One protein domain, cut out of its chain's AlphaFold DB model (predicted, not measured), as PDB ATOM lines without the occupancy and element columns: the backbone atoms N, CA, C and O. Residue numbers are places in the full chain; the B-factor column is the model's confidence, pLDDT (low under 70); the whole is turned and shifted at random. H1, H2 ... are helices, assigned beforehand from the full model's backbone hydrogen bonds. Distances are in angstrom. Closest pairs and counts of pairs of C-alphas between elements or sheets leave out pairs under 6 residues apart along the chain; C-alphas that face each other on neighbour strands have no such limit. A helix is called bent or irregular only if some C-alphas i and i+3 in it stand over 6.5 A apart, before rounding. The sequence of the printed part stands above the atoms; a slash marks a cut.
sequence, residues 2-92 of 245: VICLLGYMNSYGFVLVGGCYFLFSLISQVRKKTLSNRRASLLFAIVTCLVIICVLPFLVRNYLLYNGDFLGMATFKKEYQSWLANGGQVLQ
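What this domain is: This is residues 2 to 92 of the 245 residues of an uncharacterized protein of Lactobacillaceae bacterium (UniProt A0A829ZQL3). Look first for a long, loose helical hairpin, made of H2 and the arm H3a, with the short helix H1 set between the two at the end away from their turn. Past a kink in H3 the chain leaves the hairpin through the arm H3b, and after a turn H4 carries the length on, with no other helix packed on it. The 91 printed residues hold four named helices, in the order H1, H2, H3, H4, and no named strand; the class is all helix, with 70 of the 91 residues in the helices. The whole is extended, with a radius of gyration of the C-alphas of 19.2 A, and its outline is a rod that spans 65 by 23 by 16 A.

How they stand to each other: Begin at the first printed residue with H1, residues 2 to 6, and go on to H2, residues 9 to 31. H1 and H2 touch, and H2 does so with residues 11 to 15 alone; the closest C-alphas are those of Cys 4 and Ser 11, 6.1 A apart. Next comes H3, residues 37 to 65, assigned as one helix by its hydrogen bonds but bent: C-alphas 54 and 57 are 6.9 A apart. Read it as two arms, H3a, residues 37 to 54, and H3b, residues 57 to 65, whose lines stand at a steep tilt of 41 degrees. H2 and H3a form a helical hairpin and run opposite ways at a shallow tilt of 15 degrees. They only just touch, with 3 pairs of C-alphas within 8 A, through residues 26 to 30 of H2 and 37 to 40 of H3a; the closest C-alphas are those of Leu 26 and Ala 40, 6.2 A apart. H3a also touches H1, with residues 50 to 54 alone, and there the closest C-alphas are those of Val 2 and Val 51, 6.2 A apart. H3b and H1 are close but not clearly touching, the C-alphas of Leu 6 and Phe 58 being 7.1 A apart. H4, residues 73 to 85, is apart from H1, H2, H3a and H3b. On the backbone, every O i to N i+4 pair is within hydrogen-bond range in H3a, H3b and H4. In H2 it is 17 of 19, and in H1 it is 0 of 1, where 2 of 2 O i to N i+3 pairs are within range.

Where its parts are: Find C-alpha 2 at (145.774, 156.999, 157.081), where H1 begins. Then go to C-alpha 9 at (155.891, 156.555, 163.378); from there H2 runs 33.7 A to C-alpha 31. H2 is irregular, but only just: C-alphas 10 and 13 are 6.9 A apart. From Asn 37 the arm H3a runs 25.7 A to Cys 54, and from Pro 57 the arm H3b runs 12.0 A to Leu 65. H4 starts at Met 73 and ends 18.4 A away at C-alpha 85, which you will find at (177.473, 140.243, 166.975).

The domain as a whole: The two C-alphas farthest apart are those of Lys 33 and Gly 87, at 65.3 A, while the first and last printed C-alphas, of Val 2 and Gln 92, are 28.3 A apart. The printed part has no cut. The links from H1 to H2 and from H2 to H3 are tight, the link of 7 residues from H3 to H4 is short, and no link is long. In the B-factor column the mean pLDDT of the printed part is 89.3; look at residues 2 to 7 for the model's low confidence, under 70.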
ATOM      1  N   VAL A   2     145.788 158.479 157.089       58.25
ATOM      2  CA  VAL A   2     145.774 156.999 157.081       58.25
ATOM      3  C   VAL A   2     147.013 156.396 156.402       58.25
ATOM      4  O   VAL A   2     147.609 155.479 156.939       58.25
ATOM      5  N   ILE A   3     147.488 156.977 155.297       60.97
ATOM      6  CA  ILE A   3     148.733 156.531 154.637       60.97
ATOM      7  C   ILE A   3     149.972 156.774 155.521       60.97
ATOM      8  O   ILE A   3     150.950 156.044 155.439       60.97
ATOM      9  N   CYS A   4     149.934 157.760 156.424       64.06
ATOM     10  CA  CYS A   4     151.051 158.046 157.324       64.06
ATOM     11  C   CYS A   4     151.195 156.977 158.430       64.06
ATOM     12  O   CYS A   4     152.315 156.726 158.878       64.06
ATOM     13  N   LEU A   5     150.096 156.289 158.799       66.62
ATOM     14  CA  LEU A   5     150.127 155.133 159.713       66.62
ATOM     15  C   LEU A   5     151.006 153.990 159.190       66.62
ATOM     16  O   LEU A   5     151.549 153.234 159.989       66.62
ATOM     17  N   LEU A   6     151.156 153.878 157.868       66.38
ATOM     18  CA  LEU A   6     151.844 152.760 157.226       66.38
ATOM     19  C   LEU A   6     153.367 152.812 157.319       66.38
ATOM     20  O   LEU A   6     154.005 151.779 157.160       66.38
ATOM     21  N   GLY A   7     153.964 153.986 157.538       62.81
ATOM     22  CA  GLY A   7     155.420 154.106 157.392       62.81
ATOM     23  C   GLY A   7     156.109 155.184 158.214       62.81
ATOM     24  O   GLY A   7     157.331 155.167 158.304       62.81
ATOM     25  N   TYR A   8     155.373 156.106 158.842       74.62
ATOM     26  CA  TYR A   8     155.984 157.189 159.612       74.62
ATOM     27  C   TYR A   8     155.471 157.201 161.041       74.62
ATOM     28  O   TYR A   8     154.478 157.864 161.345       74.62
ATOM     29  N   MET A   9     156.201 156.542 161.943       77.69
ATOM     30  CA  MET A   9     155.891 156.555 163.378       77.69
ATOM     31  C   MET A   9     155.802 157.982 163.939       77.69
ATOM     32  O   MET A   9     154.926 158.279 164.744       77.69
ATOM     33  N   ASN A  10     156.602 158.919 163.422       82.31
ATOM     34  CA  ASN A  10     156.561 160.327 163.844       82.31
ATOM     35  C   ASN A  10     155.252 161.050 163.478       82.31
ATOM     36  O   ASN A  10     154.952 162.111 164.022       82.31
ATOM     37  N   SER A  11     154.442 160.485 162.578       82.50
ATOM     38  CA  SER A  11     153.114 161.007 162.231       82.50
ATOM     39  C   SER A  11     151.991 160.469 163.126       82.50
ATOM     40  O   SER A  11     150.858 160.951 163.042       82.50
ATOM     41  N   TYR A  12     152.280 159.495 163.996       84.12
ATOM     42  CA  TYR A  12     151.259 158.818 164.801       84.12
ATOM     43  C   TYR A  12     150.586 159.771 165.789       84.12
ATOM     44  O   TYR A  12     149.388 159.641 166.022       84.12
ATOM     45  N   GLY A  13     151.308 160.780 166.294       85.50
ATOM     46  CA  GLY A  13     150.728 161.829 167.140       85.50
ATOM     47  C   GLY A  13     149.572 162.552 166.455       85.50
ATOM     48  O   GLY A  13     148.479 162.668 167.002       85.50
ATOM     49  N   PHE A  14     149.773 162.952 165.202       87.44
ATOM     50  CA  PHE A  14     148.732 163.566 164.389       87.44
ATOM     51  C   PHE A  14     147.562 162.613 164.130       87.44
ATOM     52  O   PHE A  14     146.408 163.028 164.226       87.44
ATOM     53  N   VAL A  15     147.828 161.340 163.832       87.25
ATOM     54  CA  VAL A  15     146.762 160.358 163.588       87.25
ATOM     55  C   VAL A  15     145.915 160.126 164.838       87.25
ATOM     56  O   VAL A  15     144.689 160.165 164.756       87.25
ATOM     57  N   LEU A  16     146.557 159.922 165.988       88.75
ATOM     58  CA  LEU A  16     145.890 159.686 167.264       88.75
ATOM     59  C   LEU A  16     145.017 160.884 167.643       88.75
ATOM     60  O   LEU A  16     143.815 160.745 167.863       88.75
ATOM     61  N   VAL A  17     145.611 162.076 167.677       91.69
ATOM     62  CA  VAL A  17     144.909 163.286 168.116       91.69
ATOM     63  C   VAL A  17     143.824 163.680 167.105       91.69
ATOM     64  O   VAL A  17     142.730 164.077 167.505       91.69
ATOM     65  N   GLY A  18     144.075 163.503 165.803       89.94
ATOM     66  CA  GLY A  18     143.085 163.706 164.744       89.94
ATOM     67  C   GLY A  18     141.905 162.735 164.835       89.94
ATOM     68  O   GLY A  18     140.757 163.153 164.686       89.94
ATOM     69  N   GLY A  19     142.162 161.461 165.150       90.31
ATOM     70  CA  GLY A  19     141.126 160.460 165.415       90.31
ATOM     71  C   GLY A  19     140.267 160.822 166.629       90.31
ATOM     72  O   GLY A  19     139.038 160.823 166.539       90.31
ATOM     73  N   CYS A  20     140.895 161.231 167.735       92.25
ATOM     74  CA  CYS A  20     140.189 161.723 168.921       92.25
ATOM     75  C   CYS A  20     139.334 162.962 168.608       92.25
ATOM     76  O   CYS A  20     138.171 163.027 169.008       92.25
ATOM     77  N   TYR A  21     139.879 163.927 167.858       93.38
ATOM     78  CA  TYR A  21     139.139 165.111 167.415       93.38
ATOM     79  C   TYR A  21     137.937 164.732 166.541       93.38
ATOM     80  O   TYR A  21     136.840 165.246 166.761       93.38
ATOM     81  N   PHE A  22     138.106 163.809 165.588       93.50
ATOM     82  CA  PHE A  22     137.021 163.325 164.732       93.50
ATOM     83  C   PHE A  22     135.885 162.698 165.548       93.50
ATOM     84  O   PHE A  22     134.724 163.067 165.362       93.50
ATOM     85  N   LEU A  23     136.210 161.819 166.501       93.12
ATOM     86  CA  LEU A  23     135.217 161.192 167.379       93.12
ATOM     87  C   LEU A  23     134.490 162.225 168.240       93.12
ATOM     88  O   LEU A  23     133.259 162.234 168.297       93.12
ATOM     89  N   PHE A  24     135.237 163.135 168.867       92.94
ATOM     90  CA  PHE A  24     134.655 164.208 169.668       92.94
ATOM     91  C   PHE A  24     133.744 165.115 168.829       92.94
ATOM     92  O   PHE A  24     132.648 165.471 169.267       92.94
ATOM     93  N   SER A  25     134.165 165.457 167.609       93.00
ATOM     94  CA  SER A  25     133.390 166.278 166.678       93.00
ATOM     95  C   SER A  25     132.091 165.583 166.264       93.00
ATOM     96  O   SER A  25     131.028 166.199 166.348       93.00
ATOM     97  N   LEU A  26     132.136 164.289 165.925       93.75
ATOM     98  CA  LEU A  26     130.941 163.497 165.618       93.75
ATOM     99  C   LEU A  26     129.956 163.471 166.791       93.75
ATOM    100  O   LEU A  26     128.778 163.788 166.613       93.75
ATOM    101  N   ILE A  27     130.433 163.149 167.998       93.06
ATOM    102  CA  ILE A  27     129.595 163.092 169.205       93.06
ATOM    103  C   ILE A  27     128.977 164.466 169.492       93.06
ATOM    104  O   ILE A  27     127.787 164.568 169.790       93.06
ATOM    105  N   SER A  28     129.767 165.536 169.378       92.75
ATOM    106  CA  SER A  28     129.315 166.911 169.600       92.75
ATOM    107  C   SER A  28     128.226 167.323 168.604       92.75
ATOM    108  O   SER A  28     127.211 167.891 169.006       92.75
ATOM    109  N   GLN A  29     128.384 166.991 167.321       93.69
ATOM    110  CA  GLN A  29     127.402 167.305 166.277       93.69
ATOM    111  C   GLN A  29     126.097 166.513 166.431       93.69
ATOM    112  O   GLN A  29     125.013 167.066 166.233       93.69
ATOM    113  N   VAL A  30     126.178 165.245 166.844       94.00
ATOM    114  CA  VAL A  30     124.996 164.430 167.167       94.00
ATOM    115  C   VAL A  30     124.248 165.007 168.370       94.00
ATOM    116  O   VAL A  30     123.038 165.217 168.302       94.00
ATOM    117  N   ARG A  31     124.958 165.352 169.454       92.25
ATOM    118  CA  ARG A  31     124.353 165.962 170.656       92.25
ATOM    119  C   ARG A  31     123.677 167.299 170.356       92.25
ATOM    120  O   ARG A  31     122.611 167.578 170.891       92.25
ATOM    121  N   LYS A  32     124.270 168.109 169.477       93.94
ATOM    122  CA  LYS A  32     123.709 169.392 169.025       93.94
ATOM    123  C   LYS A  32     122.596 169.247 167.982       93.94
ATOM    124  O   LYS A  32     122.084 170.260 167.521       93.94
ATOM    125  N   LYS A  33     122.235 168.018 167.589       90.31
ATOM    126  CA  LYS A  33     121.262 167.713 166.526       90.31
ATOM    127  C   LYS A  33     121.598 168.348 165.166       90.31
ATOM    128  O   LYS A  33     120.728 168.457 164.310       90.31
ATOM    129  N   THR A  34     122.856 168.735 164.937       92.00
ATOM    130  CA  THR A  34     123.312 169.261 163.637       92.00
ATOM    131  C   THR A  34     123.588 168.138 162.639       92.00
ATOM    132  O   THR A  34     123.579 168.364 161.432       92.00
ATOM    133  N   LEU A  35     123.827 166.921 163.135       92.88
ATOM    134  CA  LEU A  35     124.052 165.720 162.340       92.88
ATOM    135  C   LEU A  35     123.137 164.594 162.835       92.88
ATOM    136  O   LEU A  35     123.028 164.360 164.036       92.88
ATOM    137  N   SER A  36     122.486 163.882 161.913       94.00
ATOM    138  CA  SER A  36     121.637 162.740 162.265       94.00
ATOM    139  C   SER A  36     122.466 161.511 162.645       94.00
ATOM    140  O   SER A  36     123.529 161.268 162.067       94.00
ATOM    141  N   ASN A  37     121.945 160.684 163.558       93.12
ATOM    142  CA  ASN A  37     122.625 159.467 164.030       93.12
ATOM    143  C   ASN A  37     123.043 158.546 162.877       93.12
ATOM    144  O   ASN A  37     124.170 158.064 162.859       93.12
ATOM    145  N   ARG A  38     122.169 158.368 161.875       93.38
ATOM    146  CA  ARG A  38     122.443 157.537 160.691       93.38
ATOM    147  C   ARG A  38     123.620 158.058 159.862       93.38
ATOM    148  O   ARG A  38     124.398 157.268 159.338       93.38
ATOM    149  N   ARG A  39     123.759 159.382 159.717       92.94
ATOM    150  CA  ARG A  39     124.896 159.977 158.997       92.94
ATOM    151  C   ARG A  39     126.180 159.875 159.814       92.94
ATOM    152  O   ARG A  39     127.217 159.547 159.253       92.94
ATOM    153  N   ALA A  40     126.107 160.106 161.124       93.50
ATOM    154  CA  ALA A  40     127.258 159.966 162.012       93.50
ATOM    155  C   ALA A  40     127.805 158.529 162.024       93.50
ATOM    156  O   ALA A  40     129.012 158.337 161.882       93.50
ATOM    157  N   SER A  41     126.927 157.522 162.111       92.88
ATOM    158  CA  SER A  41     127.323 156.111 162.056       92.88
ATOM    159  C   SER A  41     127.921 155.736 160.702       92.88
ATOM    160  O   SER A  41     128.905 155.004 160.658       92.88
ATOM    161  N   LEU A  42     127.375 156.268 159.602       95.31
ATOM    162  CA  LEU A  42     127.923 156.056 158.262       95.31
ATOM    163  C   LEU A  42     129.327 156.660 158.120       95.31
ATOM    164  O   LEU A  42     130.227 155.981 157.642       95.31
ATOM    165  N   LEU A  43     129.537 157.906 158.561       94.44
ATOM    166  CA  LEU A  43     130.856 158.553 158.518       94.44
ATOM    167  C   LEU A  43     131.886 157.795 159.355       94.44
ATOM    168  O   LEU A  43     133.004 157.571 158.895       94.44
ATOM    169  N   PHE A  44     131.505 157.369 160.560       95.06
ATOM    170  CA  PHE A  44     132.355 156.534 161.402       95.06
ATOM    171  C   PHE A  44     132.702 155.211 160.707       95.06
ATOM    172  O   PHE A  44     133.875 154.857 160.629       95.06
ATOM    173  N   ALA A  45     131.712 154.520 160.137       95.25
ATOM    174  CA  ALA A  45     131.927 153.265 159.423       95.25
ATOM    175  C   ALA A  45     132.847 153.433 158.203       95.25
ATOM    176  O   ALA A  45     133.741 152.616 158.011       95.25
ATOM    177  N   ILE A  46     132.680 154.503 157.416       94.94
ATOM    178  CA  ILE A  46     133.538 154.800 156.257       94.94
ATOM    179  C   ILE A  46     134.987 155.011 156.701       94.94
ATOM    180  O   ILE A  46     135.889 154.383 156.152       94.94
ATOM    181  N   VAL A  47     135.222 155.863 157.704       92.12
ATOM    182  CA  VAL A  47     136.583 156.145 158.189       92.12
ATOM    183  C   VAL A  47     137.225 154.889 158.776       92.12
ATOM    184  O   VAL A  47     138.370 154.586 158.446       92.12
ATOM    185  N   THR A  48     136.493 154.119 159.582       91.50
ATOM    186  CA  THR A  48     136.987 152.857 160.150       91.50
ATOM    187  C   THR A  48     137.293 151.830 159.062       91.50
ATOM    188  O   THR A  48     138.355 151.215 159.093       91.50
ATOM    189  N   CYS A  49     136.420 151.681 158.063       94.12
ATOM    190  CA  CYS A  49     136.638 150.778 156.935       94.12
ATOM    191  C   CYS A  49     137.894 151.165 156.139       94.12
ATOM    192  O   CYS A  49     138.727 150.310 155.856       94.12
ATOM    193  N   LEU A  50     138.092 152.459 155.864       91.50
ATOM    194  CA  LEU A  50     139.307 152.958 155.210       91.50
ATOM    195  C   LEU A  50     140.569 152.656 156.025       91.50
ATOM    196  O   LEU A  50     141.568 152.217 155.462       91.50
ATOM    197  N   VAL A  51     140.537 152.862 157.346       88.75
ATOM    198  CA  VAL A  51     141.673 152.529 158.220       88.75
ATOM    199  C   VAL A  51     141.955 151.030 158.193       88.75
ATOM    200  O   VAL A  51     143.112 150.644 158.055       88.75
ATOM    201  N   ILE A  52     140.922 150.189 158.264       90.38
ATOM    202  CA  ILE A  52     141.067 148.732 158.187       90.38
ATOM    203  C   ILE A  52     141.692 148.333 156.850       90.38
ATOM    204  O   ILE A  52     142.724 147.677 156.852       90.38
ATOM    205  N   ILE A  53     141.130 148.768 155.721       91.88
ATOM    206  CA  ILE A  53     141.613 148.390 154.385       91.88
ATOM    207  C   ILE A  53     143.053 148.849 154.163       91.88
ATOM    208  O   ILE A  53     143.860 148.100 153.621       91.88
ATOM    209  N   CYS A  54     143.395 150.071 154.572       88.25
ATOM    210  CA  CYS A  54     144.725 150.605 154.320       88.25
ATOM    211  C   CYS A  54     145.774 150.056 155.291       88.25
ATOM    212  O   CYS A  54     146.869 149.743 154.849       88.25
ATOM    213  N   VAL A  55     145.476 149.972 156.590       88.50
ATOM    214  CA  VAL A  55     146.490 149.770 157.645       88.50
ATOM    215  C   VAL A  55     146.548 148.324 158.121       88.50
ATOM    216  O   VAL A  55     147.637 147.807 158.376       88.50
ATOM    217  N   LEU A  56     145.399 147.651 158.229       89.31
ATOM    218  CA  LEU A  56     145.342 146.311 158.810       89.31
ATOM    219  C   LEU A  56     146.144 145.273 158.006       89.31
ATOM    220  O   LEU A  56     146.868 144.516 158.648       89.31
ATOM    221  N   PRO A  57     146.124 145.245 156.653       91.56
ATOM    222  CA  PRO A  57     146.951 144.305 155.893       91.56
ATOM    223  C   PRO A  57     148.444 144.416 156.208       91.56
ATOM    224  O   PRO A  57     149.130 143.402 156.295       91.56
ATOM    225  N   PHE A  58     148.947 145.635 156.431       87.94
ATOM    226  CA  PHE A  58     150.346 145.862 156.787       87.94
ATOM    227  C   PHE A  58     150.665 145.348 158.195       87.94
ATOM    228  O   PHE A  58     151.659 144.649 158.379       87.94
ATOM    229  N   LEU A  59     149.796 145.625 159.172       89.81
ATOM    230  CA  LEU A  59     149.968 145.148 160.549       89.81
ATOM    231  C   LEU A  59     149.873 143.621 160.650       89.81
ATOM    232  O   LEU A  59     150.685 143.005 161.336       89.81
ATOM    233  N   VAL A  60     148.921 143.005 159.944       92.44
ATOM    234  CA  VAL A  60     148.772 141.541 159.884       92.44
ATOM    235  C   VAL A  60     149.987 140.913 159.208       92.44
ATOM    236  O   VAL A  60     150.544 139.952 159.732       92.44
ATOM    237  N   ARG A  61     150.452 141.478 158.086       91.88
ATOM    238  CA  ARG A  61     151.681 141.027 157.422       91.88
ATOM    239  C   ARG A  61     152.878 141.078 158.370       91.88
ATOM    240  O   ARG A  61     153.611 140.101 158.447       91.88
ATOM    241  N   ASN A  62     153.076 142.188 159.079       91.00
ATOM    242  CA  ASN A  62     154.186 142.331 160.023       91.00
ATOM    243  C   ASN A  62     154.088 141.312 161.157       91.00
ATOM    244  O   ASN A  62     155.063 140.629 161.437       91.00
ATOM    245  N   TYR A  63     152.899 141.137 161.737       93.31
ATOM    246  CA  TYR A  63     152.671 140.147 162.785       93.31
ATOM    247  C   TYR A  63     153.059 138.730 162.339       93.31
ATOM    248  O   TYR A  63     153.751 138.023 163.068       93.31
ATOM    249  N   LEU A  64     152.650 138.330 161.131       95.38
ATOM    250  CA  LEU A  64     152.954 137.008 160.579       95.38
ATOM    251  C   LEU A  64     154.440 136.841 160.230       95.38
ATOM    252  O   LEU A  64     155.006 135.785 160.489       95.38
ATOM    253  N   LEU A  65     155.079 137.865 159.651       93.31
ATOM    254  CA  LEU A  65     156.490 137.804 159.242       93.31
ATOM    255  C   LEU A  65     157.464 137.918 160.418       93.31
ATOM    256  O   LEU A  65     158.550 137.347 160.376       93.31
ATOM    257  N   TYR A  66     157.095 138.669 161.449       92.69
ATOM    258  CA  TYR A  66     157.973 139.041 162.554       92.69
ATOM    259  C   TYR A  66     157.583 138.349 163.866       92.69
ATOM    260  O   TYR A  66     157.774 138.905 164.946       92.69
ATOM    261  N   ASN A  67     157.023 137.136 163.777       91.38
ATOM    262  CA  ASN A  67     156.697 136.269 164.917       91.38
ATOM    263  C   ASN A  67     155.931 136.987 166.044       91.38
ATOM    264  O   ASN A  67     156.252 136.846 167.224       91.38
ATOM    265  N   GLY A  68     154.922 137.775 165.677       91.12
ATOM    266  CA  GLY A  68     154.065 138.491 166.618       91.12
ATOM    267  C   GLY A  68     154.330 139.994 166.755       91.12
ATOM    268  O   GLY A  68     153.606 140.670 167.485       91.12
ATOM    269  N   ASP A  69     155.325 140.548 166.058       91.81
ATOM    270  CA  ASP A  69     155.648 141.979 166.114       91.81
ATOM    271  C   ASP A  69     154.877 142.796 165.057       91.81
ATOM    272  O   ASP A  69     155.231 142.834 163.878       91.81
ATOM    273  N   PHE A  70     153.824 143.497 165.491       88.75
ATOM    274  CA  PHE A  70     152.980 144.326 164.617       88.75
ATOM    275  C   PHE A  70     153.723 145.497 163.955       88.75
ATOM    276  O   PHE A  70     153.399 145.878 162.826       88.75
ATOM    277  N   LEU A  71     154.687 146.103 164.654       86.31
ATOM    278  CA  LEU A  71     155.412 147.284 164.168       86.31
ATOM    279  C   LEU A  71     156.764 146.919 163.543       86.31
ATOM    280  O   LEU A  71     157.332 147.731 162.819       86.31
ATOM    281  N   GLY A  72     157.277 145.719 163.816       87.56
ATOM    282  CA  GLY A  72     158.586 145.241 163.363       87.56
ATOM    283  C   GLY A  72     159.770 145.836 164.134       87.56
ATOM    284  O   GLY A  72     160.919 145.560 163.796       87.56
ATOM    285  N   MET A  73     159.521 146.652 165.165       86.31
ATOM    286  CA  MET A  73     160.562 147.382 165.897       86.31
ATOM    287  C   MET A  73     161.396 146.482 166.809       86.31
ATOM    288  O   MET A  73     162.611 146.665 166.918       86.31
ATOM    289  N   ALA A  74     160.762 145.513 167.471       90.06
ATOM    290  CA  ALA A  74     161.465 144.577 168.341       90.06
ATOM    291  C   ALA A  74     162.314 143.615 167.505       90.06
ATOM    292  O   ALA A  74     163.474 143.359 167.834       90.06
ATOM    293  N   THR A  75     161.755 143.155 166.388       91.94
ATOM    294  CA  THR A  75     162.453 142.281 165.442       91.94
ATOM    295  C   THR A  75     163.632 143.003 164.808       91.94
ATOM    296  O   THR A  75     164.746 142.499 164.865       91.94
ATOM    297  N   PHE A  76     163.443 144.232 164.319       90.00
ATOM    298  CA  PHE A  76     164.538 145.042 163.785       90.00
ATOM    299  C   PHE A  76     165.674 145.244 164.799       90.00
ATOM    300  O   PHE A  76     166.841 145.068 164.458       90.00
ATOM    301  N   LYS A  77     165.350 145.549 166.064       90.69
ATOM    302  CA  LYS A  77     166.360 145.685 167.125       90.69
ATOM    303  C   LYS A  77     167.134 144.383 167.347       90.69
ATOM    304  O   LYS A  77     168.355 144.424 167.478       90.69
ATOM    305  N   LYS A  78     166.437 143.246 167.392       93.25
ATOM    306  CA  LYS A  78     167.047 141.923 167.571       93.25
ATOM    307  C   LYS A  78     167.981 141.573 166.408       93.25
ATOM    308  O   LYS A  78     169.117 141.173 166.644       93.25
ATOM    309  N   GLU A  79     167.527 141.770 165.174       92.31
ATOM    310  CA  GLU A  79     168.333 141.498 163.979       92.31
ATOM    311  C   GLU A  79     169.539 142.438 163.881       92.31
ATOM    312  O   GLU A  79     170.637 141.997 163.552       92.31
ATOM    313  N   TYR A  80     169.389 143.712 164.257       91.75
ATOM    314  CA  TYR A  80     170.514 144.647 164.319       91.75
ATOM    315  C   TYR A  80     171.563 144.231 165.363       91.75
ATOM    316  O   TYR A  80     172.762 144.297 165.102       91.75
ATOM    317  N   GLN A  81     171.135 143.741 166.529       93.19
ATOM    318  CA  GLN A  81     172.056 143.200 167.536       93.19
ATOM    319  C   GLN A  81     172.784 141.944 167.037       93.19
ATOM    320  O   GLN A  81     173.986 141.815 167.256       93.19
ATOM    321  N   SER A  82     172.081 141.054 166.331       94.19
ATOM    322  CA  SER A  82     172.675 139.876 165.683       94.19
ATOM    323  C   SER A  82     173.695 140.272 164.608       94.19
ATOM    324  O   SER A  82     174.803 139.742 164.571       94.19
ATOM    325  N   TRP A  83     173.371 141.268 163.778       94.94
ATOM    326  CA  TRP A  83     174.279 141.831 162.775       94.94
ATOM    327  C   TRP A  83     175.585 142.333 163.398       94.94
ATOM    328  O   TRP A  83     176.662 141.963 162.932       94.94
ATOM    329  N   LEU A  84     175.506 143.104 164.486       94.50
ATOM    330  CA  LEU A  84     176.689 143.577 165.213       94.50
ATOM    331  C   LEU A  84     177.493 142.423 165.827       94.50
ATOM    332  O   LEU A  84     178.719 142.423 165.749       94.50
ATOM    333  N   ALA A  85     176.818 141.421 166.402       94.62
ATOM    334  CA  ALA A  85     177.473 140.243 166.975       94.62
ATOM    335  C   ALA A  85     178.239 139.422 165.921       94.62
ATOM    336  O   ALA A  85     179.281 138.851 166.228       94.62
ATOM    337  N   ASN A  86     177.767 139.424 164.673       95.69
ATOM    338  CA  ASN A  86     178.406 138.750 163.541       95.69
ATOM    339  C   ASN A  86     179.504 139.594 162.859       95.69
ATOM    340  O   ASN A  86     179.932 139.265 161.754       95.69
ATOM    341  N   GLY A  87     179.963 140.683 163.486       93.94
ATOM    342  CA  GLY A  87     181.011 141.558 162.944       93.94
ATOM    343  C   GLY A  87     180.513 142.588 161.927       93.94
ATOM    344  O   GLY A  87     181.313 143.184 161.204       93.94
ATOM    345  N   GLY A  88     179.201 142.804 161.853       92.44
ATOM    346  CA  GLY A  88     178.592 143.828 161.018       92.44
ATOM    347  C   GLY A  88     178.975 145.250 161.435       92.44
ATOM    348  O   GLY A  88     179.260 145.533 162.598       92.44
ATOM    349  N   GLN A  89     178.955 146.175 160.475       92.44
ATOM    350  CA  GLN A  89     179.231 147.587 160.743       92.44
ATOM    351  C   GLN A  89     178.096 148.239 161.543       92.44
ATOM    352  O   GLN A  89     176.919 147.920 161.348       92.44
ATOM    353  N   VAL A  90     178.456 149.190 162.410       91.19
ATOM    354  CA  VAL A  90     177.499 150.045 163.120       91.19
ATOM    355  C   VAL A  90     176.830 150.967 162.104       91.19
ATOM    356  O   VAL A  90     177.506 151.747 161.443       91.19
ATOM    357  N   LEU A  91     175.506 150.854 161.980       88.19
ATOM    358  CA  LEU A  91     174.694 151.655 161.052       88.19
ATOM    359  C   LEU A  91     173.933 152.783 161.758       88.19
ATOM    360  O   LEU A  91     173.428 153.684 161.099       88.19
ATOM    361  N   GLN A  92     173.808 152.703 163.085       88.50
ATOM    362  CA  GLN A  92     173.033 153.631 163.903       88.50
ATOM    363  C   GLN A  92     173.944 154.467 164.789       88.50
ATOM    364  O   GLN A  92     174.736 153.922 165.561       88.50
TER     365      GLN A  92